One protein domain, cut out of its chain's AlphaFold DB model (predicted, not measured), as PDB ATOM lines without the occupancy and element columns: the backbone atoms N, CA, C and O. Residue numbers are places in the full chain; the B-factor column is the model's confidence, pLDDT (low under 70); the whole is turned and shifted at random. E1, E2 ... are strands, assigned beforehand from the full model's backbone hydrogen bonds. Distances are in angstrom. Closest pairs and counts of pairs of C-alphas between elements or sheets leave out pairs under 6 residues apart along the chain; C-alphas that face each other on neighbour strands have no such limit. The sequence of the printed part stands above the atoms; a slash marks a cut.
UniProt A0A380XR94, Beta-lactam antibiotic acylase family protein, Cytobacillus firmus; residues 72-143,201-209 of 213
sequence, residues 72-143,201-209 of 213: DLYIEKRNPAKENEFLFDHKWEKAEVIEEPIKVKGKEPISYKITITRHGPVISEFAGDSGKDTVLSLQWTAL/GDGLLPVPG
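This is residues 72 to 143 and 201 to 209 of the 213 residues of the protein "Beta-lactam antibiotic acylase family protein" of Cytobacillus firmus (UniProt A0A380XR94). A strongly twisted sheet of four strands, E3, E2, E1 and E6, makes one end of the model, and a long two-strand hairpin, E4 and E5, reaches away from it as an arm that makes much of the length. E3 runs on into E4, joining the sheet to the arm. The printed part has 81 residues with no named helix and six named strands, E1 to E6 along the chain; the larger sheet has the order E3, E2, E1, E6, the smaller E4, E5, and both are antiparallel. The class is all strand. The whole is only just compact, close to loose, with a radius of gyration of the C-alphas of 13.9 A, and only just elongated, with spans of 47 by 30 by 22 A.

E1 covers residues 72 to 79, 21.7 A long, and begins at C-alpha 72 (24.734, 2.866, 107.090). E2 covers residues 82 to 88, 14.4 A, and E3 residues 91 to 94, 9.9 A. E4 covers residues 96 to 102, 18.4 A, and E5 residues 110 to 117, 22.2 A, beginning at C-alpha 110 (44.949, 17.926, 120.197). E6 covers residues 134 to 140, 19.6 A, and ends at C-alpha 140 (23.106, 6.056, 112.532).

E1, E2 and E3 form a meander, each strand the antiparallel neighbour of the one before. E1 and E2 are a hairpin at 123 degrees, with N 79 and O 85 2.8 A apart, within hydrogen-bond range. E2 and E3 are a hairpin at 132 degrees, with N 86 and O 93 at 2.8 A. E1 and E6 are antiparallel at 143 degrees, with N 74 and O 137 at 2.9 A. The pairing of E1 is staggered: residues 72 to 77 pair with E6 and residues 78 to 79 with E2. E3 and E6 are the edge strands. E3 runs on into E4 at 34 degrees across a break of 1 residue. E4 and E5 are a hairpin at 156 degrees, with N 98 and O 114 at 2.9 A. The closest C-alphas of E5 and E6 are those of Thr 117 and Ser 137, 7.1 A apart. E4 and E6 are apart. Residues 74 to 75 of E1 pair with residues 207 to 208, parallel.

The two C-alphas farthest apart are those of Gly 106 and Gly 201, 47.0 A. Residues 144 to 200 are cut out, and C-alphas 143 and 201 are 21.2 A apart across the cut. The link from E5 to E6, residues 118 to 133, is long. The mean pLDDT of the printed part is 91.3, and residues 126 to 132 are under 70.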
ATOM      1  N   ASP A  72      24.333   2.864 108.493       94.88
ATOM      2  CA  ASP A  72      24.734   2.866 107.090       94.88
ATOM      3  C   ASP A  72      26.059   3.601 106.927       94.88
ATOM      4  O   ASP A  72      26.260   4.694 107.461       94.88
ATOM      5  N   LEU A  73      26.970   2.994 106.169       94.69
ATOM      6  CA  LEU A  73      28.209   3.635 105.751       94.69
ATOM      7  C   LEU A  73      28.044   4.195 104.345       94.69
ATOM      8  O   LEU A  73      27.666   3.471 103.426       94.69
ATOM      9  N   TYR A  74      28.400   5.461 104.168       94.75
ATOM     10  CA  TYR A  74      28.390   6.115 102.868       94.75
ATOM     11  C   TYR A  74      29.814   6.408 102.411       94.75
ATOM     12  O   TYR A  74      30.628   6.939 103.162       94.75
ATOM     13  N   ILE A  75      30.112   6.066 101.161       94.56
ATOM     14  CA  ILE A  75      31.338   6.464 100.474       94.56
ATOM     15  C   ILE A  75      31.101   7.858  99.907       94.56
ATOM     16  O   ILE A  75      30.390   8.034  98.918       94.56
ATOM     17  N   GLU A  76      31.715   8.854 100.520       95.69
ATOM     18  CA  GLU A  76      31.575  10.255 100.153       95.69
ATOM     19  C   GLU A  76      32.686  10.662  99.192       95.69
ATOM     20  O   GLU A  76      33.854  10.361  99.434       95.69
ATOM     21  N   LYS A  77      32.349  11.388  98.122       95.06
ATOM     22  CA  LYS A  77      33.344  11.983  97.215       95.06
ATOM     23  C   LYS A  77      33.658  13.398  97.661       95.06
ATOM     24  O   LYS A  77      32.773  14.249  97.636       95.06
ATOM     25  N   ARG A  78      34.910  13.654  98.024       94.25
ATOM     26  CA  ARG A  78      35.386  14.974  98.440       94.25
ATOM     27  C   ARG A  78      35.726  15.829  97.224       94.25
ATOM     28  O   ARG A  78      36.251  15.329  96.232       94.25
ATOM     29  N   ASN A  79      35.437  17.124  97.291       94.62
ATOM     30  CA  ASN A  79      35.836  18.063  96.254       94.62
ATOM     31  C   ASN A  79      37.369  18.224  96.279       94.62
ATOM     32  O   ASN A  79      37.905  18.723  97.273       94.62
ATOM     33  N   PRO A  80      38.087  17.882  95.193       90.19
ATOM     34  CA  PRO A  80      39.549  17.966  95.158       90.19
ATOM     35  C   PRO A  80      40.076  19.406  95.259       90.19
ATOM     36  O   PRO A  80      41.239  19.613  95.593       90.19
ATOM     37  N   ALA A  81      39.240  20.412  94.975       93.25
ATOM     38  CA  ALA A  81      39.599  21.824  95.095       93.25
ATOM     39  C   ALA A  81      39.210  22.443  96.451       93.25
ATOM     40  O   ALA A  81      39.717  23.510  96.797       93.25
ATOM     41  N   LYS A  82      38.289  21.821  97.202       93.00
ATOM     42  CA  LYS A  82      37.740  22.353  98.458       93.00
ATOM     43  C   LYS A  82      37.392  21.218  99.422       93.00
ATOM     44  O   LYS A  82      36.306  20.658  99.364       93.00
ATOM     45  N   GLU A  83      38.286  20.932 100.358       88.50
ATOM     46  CA  GLU A  83      38.225  19.748 101.237       88.50
ATOM     47  C   GLU A  83      36.920  19.555 102.036       88.50
ATOM     48  O   GLU A  83      36.574  18.425 102.368       88.50
ATOM     49  N   ASN A  84      36.177  20.632 102.308       92.75
ATOM     50  CA  ASN A  84      34.934  20.602 103.089       92.75
ATOM     51  C   ASN A  84      33.672  20.590 102.215       92.75
ATOM     52  O   ASN A  84      32.588  20.914 102.696       92.75
ATOM     53  N   GLU A  85      33.801  20.281 100.928       96.62
ATOM     54  CA  GLU A  85      32.672  20.071 100.026       96.62
ATOM     55  C   GLU A  85      32.618  18.608  99.564       96.62
ATOM     56  O   GLU A  85      33.647  18.008  99.251       96.62
ATOM     57  N   PHE A  86      31.412  18.044  99.492       96.94
ATOM     58  CA  PHE A  86      31.162  16.660  99.087       96.94
ATOM     59  C   PHE A  86      30.129  16.598  97.966       96.94
ATOM     60  O   PHE A  86      29.217  17.424  97.902       96.94
ATOM     61  N   LEU A  87      30.309  15.662  97.036       96.94
ATOM     62  CA  LEU A  87      29.431  15.526  95.878       96.94
ATOM     63  C   LEU A  87      28.127  14.851  96.290       96.94
ATOM     64  O   LEU A  87      28.165  13.764  96.853       96.94
ATOM     65  N   PHE A  88      26.996  15.428  95.904       96.88
ATOM     66  CA  PHE A  88      25.684  14.797  95.951       96.88
ATOM     67  C   PHE A  88      24.825  15.295  94.795       96.88
ATOM     68  O   PHE A  88      24.767  16.499  94.552       96.88
ATOM     69  N   ASP A  89      24.188  14.378  94.063       94.44
ATOM     70  CA  ASP A  89      23.305  14.698  92.929       94.44
ATOM     71  C   ASP A  89      23.927  15.742  91.977       94.44
ATOM     72  O   ASP A  89      23.389  16.816  91.695       94.44
ATOM     73  N   HIS A  90      25.162  15.451  91.551       95.25
ATOM     74  CA  HIS A  90      25.969  16.289  90.656       95.25
ATOM     75  C   HIS A  90      26.339  17.690  91.186       95.25
ATOM     76  O   HIS A  90      26.873  18.506  90.431       95.25
ATOM     77  N   LYS A  91      26.110  17.978  92.473       96.25
ATOM     78  CA  LYS A  91      26.417  19.262  93.117       96.25
ATOM     79  C   LYS A  91      27.375  19.082  94.286       96.25
ATOM     80  O   LYS A  91      27.328  18.091  95.003       96.25
ATOM     81  N   TRP A  92      28.240  20.069  94.480       97.50
ATOM     82  CA  TRP A  92      29.104  20.139  95.654       97.50
ATOM     83  C   TRP A  92      28.346  20.795  96.803       97.50
ATOM     84  O   TRP A  92      27.910  21.942  96.690       97.50
ATOM     85  N   GLU A  93      28.200  20.073  97.906       97.75
ATOM     86  CA  GLU A  93      27.583  20.571  99.127       97.75
ATOM     87  C   GLU A  93      28.619  20.737 100.227       97.75
ATOM     88  O   GLU A  93      29.482  19.885 100.428       97.75
ATOM     89  N   LYS A  94      28.530  21.849 100.953       97.94
ATOM     90  CA  LYS A  94      29.431  22.138 102.061       97.94
ATOM     91  C   LYS A  94      29.049  21.288 103.275       97.94
ATOM     92  O   LYS A  94      27.906  21.343 103.719       97.94
ATOM     93  N   ALA A  95      30.014  20.563 103.827       97.44
ATOM     94  CA  ALA A  95      29.876  19.886 105.107       97.44
ATOM     95  C   ALA A  95      29.927  20.879 106.276       97.44
ATOM     96  O   ALA A  95      30.553  21.944 106.202       97.44
ATOM     97  N   GLU A  96      29.293  20.502 107.380       97.81
ATOM     98  CA  GLU A  96      29.526  21.151 108.663       97.81
ATOM     99  C   GLU A  96      30.903  20.728 109.189       97.81
ATOM    100  O   GLU A  96      31.283  19.561 109.104       97.81
ATOM    101  N   VAL A  97      31.669  21.691 109.705       96.44
ATOM    102  CA  VAL A  97      32.991  21.448 110.289       96.44
ATOM    103  C   VAL A  97      32.990  21.994 111.703       96.44
ATOM    104  O   VAL A  97      32.784  23.193 111.906       96.44
ATOM    105  N   ILE A  98      33.238  21.112 112.665       96.31
ATOM    106  CA  ILE A  98      33.334  21.442 114.084       96.31
ATOM    107  C   ILE A  98      34.798  21.307 114.500       96.31
ATOM    108  O   ILE A  98      35.402  20.243 114.363       96.31
ATOM    109  N   GLU A  99      35.372  22.399 114.995       95.31
ATOM    110  CA  GLU A  99      36.713  22.418 115.580       95.31
ATOM    111  C   GLU A  99      36.609  21.972 117.046       95.31
ATOM    112  O   GLU A  99      36.095  22.707 117.890       95.31
ATOM    113  N   GLU A 100      37.089  20.767 117.349       94.56
ATOM    114  CA  GLU A 100      36.970  20.121 118.658       94.56
ATOM    115  C   GLU A 100      38.366  19.910 119.278       94.56
ATOM    116  O   GLU A 100      39.098  18.990 118.898       94.56
ATOM    117  N   PRO A 101      38.800  20.753 120.232       95.69
ATOM    118  CA  PRO A 101      40.073  20.563 120.915       95.69
ATOM    119  C   PRO A 101      39.979  19.462 121.982       95.69
ATOM    120  O   PRO A 101      39.385  19.641 123.047       95.69
ATOM    121  N   ILE A 102      40.665  18.342 121.756       95.62
ATOM    122  CA  ILE A 102      40.724  17.218 122.694       95.62
ATOM    123  C   ILE A 102      41.785  17.504 123.760       95.62
ATOM    124  O   ILE A 102      42.991  17.449 123.510       95.62
ATOM    125  N   LYS A 103      41.342  17.796 124.985       97.19
ATOM    126  CA  LYS A 103      42.240  18.039 126.125       97.19
ATOM    127  C   LYS A 103      42.881  16.735 126.594       97.19
ATOM    128  O   LYS A 103      42.183  15.799 126.979       97.19
ATOM    129  N   VAL A 104      44.211  16.699 126.647       97.25
ATOM    130  CA  VAL A 104      44.974  15.535 127.117       97.25
ATOM    131  C   VAL A 104      45.674  15.878 128.429       97.25
ATOM    132  O   VAL A 104      46.396  16.868 128.523       97.25
ATOM    133  N   LYS A 105      45.472  15.066 129.474       97.38
ATOM    134  CA  LYS A 105      46.065  15.326 130.794       97.38
ATOM    135  C   LYS A 105      47.591  15.430 130.691       97.38
ATOM    136  O   LYS A 105      48.254  14.475 130.293       97.38
ATOM    137  N   GLY A 106      48.131  16.575 131.109       97.31
ATOM    138  CA  GLY A 106      49.573  16.833 131.126       97.31
ATOM    139  C   GLY A 106      50.202  17.058 129.748       97.31
ATOM    140  O   GLY A 106      51.423  16.988 129.644       97.31
ATOM    141  N   LYS A 107      49.402  17.292 128.700       97.81
ATOM    142  CA  LYS A 107      49.873  17.614 127.347       97.81
ATOM    143  C   LYS A 107      49.054  18.763 126.759       97.81
ATOM    144  O   LYS A 107      47.979  19.085 127.260       97.81
ATOM    145  N   GLU A 108      49.561  19.343 125.678       97.19
ATOM    146  CA  GLU A 108      48.793  20.302 124.887       97.19
ATOM    147  C   GLU A 108      47.541  19.643 124.279       97.19
ATOM    148  O   GLU A 108      47.582  18.449 123.946       97.19
ATOM    149  N   PRO A 109      46.424  20.382 124.137       97.25
ATOM    150  CA  PRO A 109      45.232  19.876 123.470       97.25
ATOM    151  C   PRO A 109      45.519  19.459 122.025       97.25
ATOM    152  O   PRO A 109      46.226  20.151 121.291       97.25
ATOM    153  N   ILE A 110      44.923  18.350 121.596       94.19
ATOM    154  CA  ILE A 110      44.949  17.926 120.197       94.19
ATOM    155  C   ILE A 110      43.827  18.674 119.481       94.19
ATOM    156  O   ILE A 110      42.657  18.482 119.801       94.19
ATOM    157  N   SER A 111      44.170  19.532 118.523       92.94
ATOM    158  CA  SER A 111      43.174  20.130 117.630       92.94
ATOM    159  C   SER A 111      42.643  19.041 116.702       92.94
ATOM    160  O   SER A 111      43.413  18.436 115.955       92.94
ATOM    161  N   TYR A 112      41.345  18.764 116.791       90.62
ATOM    162  CA  TYR A 112      40.669  17.783 115.955       90.62
ATOM    163  C   TYR A 112      39.521  18.447 115.198       90.62
ATOM    164  O   TYR A 112      38.850  19.329 115.729       90.62
ATOM    165  N   LYS A 113      39.298  18.029 113.952       91.25
ATOM    166  CA  LYS A 113      38.200  18.525 113.118       91.25
ATOM    167  C   LYS A 113      37.198  17.413 112.899       91.25
ATOM    168  O   LYS A 113      37.564  16.329 112.452       91.25
ATOM    169  N   ILE A 114      35.939  17.695 113.194       93.50
ATOM    170  CA  ILE A 114      34.828  16.796 112.907       93.50
ATOM    171  C   ILE A 114      34.129  17.329 111.663       93.50
ATOM    172  O   ILE A 114      33.555  18.416 111.690       93.50
ATOM    173  N   THR A 115      34.173  16.555 110.583       94.81
ATOM    174  CA  THR A 115      33.470  16.861 109.334       94.81
ATOM    175  C   THR A 115      32.166  16.076 109.288       94.81
ATOM    176  O   THR A 115      32.181  14.847 109.334       94.81
ATOM    177  N   ILE A 116      31.035  16.770 109.193       96.88
ATOM    178  CA  ILE A 116      29.694  16.181 109.140       96.88
ATOM    179  C   ILE A 116      29.103  16.455 107.759       96.88
ATOM    180  O   ILE A 116      28.815  17.591 107.379       96.88
ATOM    181  N   THR A 117      28.953  15.382 106.991       97.00
ATOM    182  CA  THR A 117      28.279  15.383 105.688       97.00
ATOM    183  C   THR A 117      26.767  15.293 105.873       97.00
ATOM    184  O   THR A 117      26.275  15.125 106.991       97.00
ATOM    185  N   ARG A 118      26.005  15.308 104.774       96.12
ATOM    186  CA  ARG A 118      24.556  15.073 104.842       96.12
ATOM    187  C   ARG A 118      24.163  13.711 105.428       96.12
ATOM    188  O   ARG A 118      23.071  13.603 105.980       96.12
ATOM    189  N   HIS A 119      25.018  12.695 105.310       95.75
ATOM    190  CA  HIS A 119      24.748  11.355 105.835       95.75
ATOM    191  C   HIS A 119      25.234  11.192 107.278       95.75
ATOM    192  O   HIS A 119      24.772  10.301 107.980       95.75
ATOM    193  N   GLY A 120      26.107  12.082 107.755       96.31
ATOM    194  CA  GLY A 120      26.621  12.060 109.119       96.31
ATOM    195  C   GLY A 120      28.122  12.339 109.205       96.31
ATOM    196  O   GLY A 120      28.735  12.787 108.225       96.31
ATOM    197  N   PRO A 121      28.726  12.112 110.384       95.94
ATOM    198  CA  PRO A 121      30.146  12.346 110.603       95.94
ATOM    199  C   PRO A 121      31.011  11.444 109.721       95.94
ATOM    200  O   PRO A 121      30.729  10.256 109.558       95.94
ATOM    201  N   VAL A 122      32.096  12.005 109.189       94.44
ATOM    202  CA  VAL A 122      33.173  11.254 108.538       94.44
ATOM    203  C   VAL A 122      33.940  10.461 109.598       94.44
ATOM    204  O   VAL A 122      34.431  11.023 110.575       94.44
ATOM    205  N   ILE A 123      34.053   9.148 109.397       92.19
ATOM    206  CA  ILE A 123      34.693   8.207 110.325       92.19
ATOM    207  C   ILE A 123      35.993   7.604 109.779       92.19
ATOM    208  O   ILE A 123      36.803   7.082 110.535       92.19
ATOM    209  N   SER A 124      36.249   7.664 108.470       88.25
ATOM    210  CA  SER A 124      37.479   7.068 107.925       88.25
ATOM    211  C   SER A 124      38.745   7.846 108.288       88.25
ATOM    212  O   SER A 124      39.821   7.261 108.322       88.25
ATOM    213  N   GLU A 125      38.632   9.146 108.569       78.38
ATOM    214  CA  GLU A 125      39.787  10.020 108.833       78.38
ATOM    215  C   GLU A 125      40.465   9.735 110.179       78.38
ATOM    216  O   GLU A 125      41.659   9.983 110.321       78.38
ATOM    217  N   PHE A 126      39.752   9.155 111.154       68.19
ATOM    218  CA  PHE A 126      40.389   8.675 112.386       68.19
ATOM    219  C   PHE A 126      41.044   7.295 112.215       68.19
ATOM    220  O   PHE A 126      41.859   6.899 113.047       68.19
ATOM    221  N   ALA A 127      40.662   6.542 111.177       62.19
ATOM    222  CA  ALA A 127      41.013   5.133 110.997       62.19
ATOM    223  C   ALA A 127      42.280   4.905 110.143       62.19
ATOM    224  O   ALA A 127      42.714   3.762 110.000       62.19
ATOM    225  N   GLY A 128      42.887   5.964 109.593       60.81
ATOM    226  CA  GLY A 128      44.140   5.917 108.828       60.81
ATOM    227  C   GLY A 128      44.163   6.909 107.663       60.81
ATOM    228  O   GLY A 128      43.310   7.791 107.578       60.81
ATOM    229  N   ASP A 129      45.122   6.743 106.744       59.12
ATOM    230  CA  ASP A 129      45.187   7.502 105.487       59.12
ATOM    231  C   ASP A 129      44.001   7.117 104.584       59.12
ATOM    232  O   ASP A 129      44.107   6.284 103.683       59.12
ATOM    233  N   SER A 130      42.826   7.686 104.853       60.56
ATOM    234  CA  SER A 130      41.671   7.558 103.967       60.56
ATOM    235  C   SER A 130      42.005   8.127 102.584       60.56
ATOM    236  O   SER A 130      42.788   9.073 102.466       60.56
ATOM    237  N   GLY A 131      41.442   7.536 101.524       60.09
ATOM    238  CA  GLY A 131      41.679   7.992 100.155       60.09
ATOM    239  C   GLY A 131      41.394   9.489 100.042       60.09
ATOM    240  O   GLY A 131      40.313   9.932 100.408       60.09
ATOM    241  N   LYS A 132      42.360  10.280  99.558       69.12
ATOM    242  CA  LYS A 132      42.262  11.755  99.539       69.12
ATOM    243  C   LYS A 132      40.949  12.274  98.935       69.12
ATOM    244  O   LYS A 132      40.417  13.276  99.401       69.12
ATOM    245  N   ASP A 133      40.421  11.553  97.947       84.31
ATOM    246  CA  ASP A 133      39.223  11.934  97.198       84.31
ATOM    247  C   ASP A 133      37.940  11.231  97.688       84.31
ATOM    248  O   ASP A 133      36.841  11.594  97.260       84.31
ATOM    249  N   THR A 134      38.049  10.230  98.575       89.94
ATOM    250  CA  THR A 134      36.906   9.452  99.078       89.94
ATOM    251  C   THR A 134      37.026   9.088 100.552       89.94
ATOM    252  O   THR A 134      37.994   8.448 100.961       89.94
ATOM    253  N   VAL A 135      35.987   9.386 101.327       93.12
ATOM    254  CA  VAL A 135      35.926   9.094 102.768       93.12
ATOM    255  C   VAL A 135      34.676   8.291 103.119       93.12
ATOM    256  O   VAL A 135      33.754   8.206 102.313       93.12
ATOM    257  N   LEU A 136      34.642   7.696 104.312       94.38
ATOM    258  CA  LEU A 136      33.448   7.031 104.839       94.38
ATOM    259  C   LEU A 136      32.749   7.933 105.850       94.38
ATOM    260  O   LEU A 136      33.386   8.350 106.820       94.38
ATOM    261  N   SER A 137      31.459   8.188 105.656       95.50
ATOM    262  CA  SER A 137      30.578   8.785 106.663       95.50
ATOM    263  C   SER A 137      29.630   7.731 107.246       95.50
ATOM    264  O   SER A 137      29.372   6.701 106.619       95.50
ATOM    265  N   LEU A 138      29.161   7.957 108.476       95.88
ATOM    266  CA  LEU A 138      28.253   7.053 109.186       95.88
ATOM    267  C   LEU A 138      26.901   7.720 109.424       95.88
ATOM    268  O   LEU A 138      26.808   8.680 110.190       95.88
ATOM    269  N   GLN A 139      25.847   7.134 108.864       95.69
ATOM    270  CA  GLN A 139      24.475   7.444 109.236       95.69
ATOM    271  C   GLN A 139      23.994   6.441 110.279       95.69
ATOM    272  O   GLN A 139      23.988   5.237 110.041       95.69
ATOM    273  N   TRP A 140      23.573   6.920 111.448       96.12
ATOM    274  CA  TRP A 140      23.106   6.056 112.532       96.12
ATOM    275  C   TRP A 140      21.862   6.646 113.186       96.12
ATOM    276  O   TRP A 140      21.850   7.815 113.572       96.12
ATOM    277  N   THR A 141      20.818   5.832 113.363       95.31
ATOM    278  CA  THR A 141      19.582   6.256 114.044       95.31
ATOM    279  C   THR A 141      19.824   6.778 115.463       95.31
ATOM    280  O   THR A 141      19.086   7.654 115.906       95.31
ATOM    281  N   ALA A 142      20.879   6.325 116.154       94.81
ATOM    282  CA  ALA A 142      21.238   6.819 117.486       94.81
ATOM    283  C   ALA A 142      21.795   8.253 117.507       94.81
ATOM    284  O   ALA A 142      21.880   8.851 118.574       94.81
ATOM    285  N   LEU A 143      22.155   8.812 116.348       94.62
ATOM    286  CA  LEU A 143      22.568  10.213 116.219       94.62
ATOM    287  C   LEU A 143      21.381  11.154 115.955       94.62
ATOM    288  O   LEU A 143      21.564  12.365 115.855       94.62
ATOM    289  N   GLY A 201      19.798  -1.657  98.370       81.94
ATOM    290  CA  GLY A 201      20.813  -2.315  99.193       81.94
ATOM    291  C   GLY A 201      20.228  -3.031 100.411       81.94
ATOM    292  O   GLY A 201      19.048  -2.901 100.727       81.94
ATOM    293  N   ASP A 202      21.071  -3.817 101.069       83.94
ATOM    294  CA  ASP A 202      20.733  -4.657 102.224       83.94
ATOM    295  C   ASP A 202      21.526  -4.283 103.490       83.94
ATOM    296  O   ASP A 202      21.460  -5.003 104.480       83.94
ATOM    297  N   GLY A 203      22.263  -3.163 103.453       84.44
ATOM    298  CA  GLY A 203      23.067  -2.651 104.570       84.44
ATOM    299  C   GLY A 203      24.390  -3.391 104.813       84.44
ATOM    300  O   GLY A 203      25.120  -3.047 105.738       84.44
ATOM    301  N   LEU A 204      24.750  -4.383 103.986       89.00
ATOM    302  CA  LEU A 204      25.960  -5.189 104.208       89.00
ATOM    303  C   LEU A 204      27.268  -4.479 103.839       89.00
ATOM    304  O   LEU A 204      28.328  -4.840 104.354       89.00
ATOM    305  N   LEU A 205      27.222  -3.517 102.916       92.56
ATOM    306  CA  LEU A 205      28.396  -2.822 102.387       92.56
ATOM    307  C   LEU A 205      28.174  -1.308 102.368       92.56
ATOM    308  O   LEU A 205      27.035  -0.871 102.197       92.56
ATOM    309  N   PRO A 206      29.252  -0.505 102.459       92.81
ATOM    310  CA  PRO A 206      29.154   0.927 102.228       92.81
ATOM    311  C   PRO A 206      28.564   1.247 100.852       92.81
ATOM    312  O   PRO A 206      28.934   0.629  99.849       92.81
ATOM    313  N   VAL A 207      27.681   2.240 100.798       93.62
ATOM    314  CA  VAL A 207      26.980   2.658  99.576       93.62
ATOM    315  C   VAL A 207      27.477   4.020  99.079       93.62
ATOM    316  O   VAL A 207      28.008   4.804  99.861       93.62
ATOM    317  N   PRO A 208      27.351   4.346  97.783       94.44
ATOM    318  CA  PRO A 208      27.684   5.677  97.273       94.44
ATOM    319  C   PRO A 208      26.901   6.811  97.959       94.44
ATOM    320  O   PRO A 208      25.678   6.836  97.902       94.44
ATOM    321  N   GLY A 209      27.600   7.795  98.531       94.25
ATOM    322  CA  GLY A 209      27.007   9.012  99.109       94.25
ATOM    323  C   GLY A 209      26.736  10.131  98.101       94.25
ATOM    324  O   GLY A 209      26.190  11.165  98.457       94.25
TER     325      GLY A 209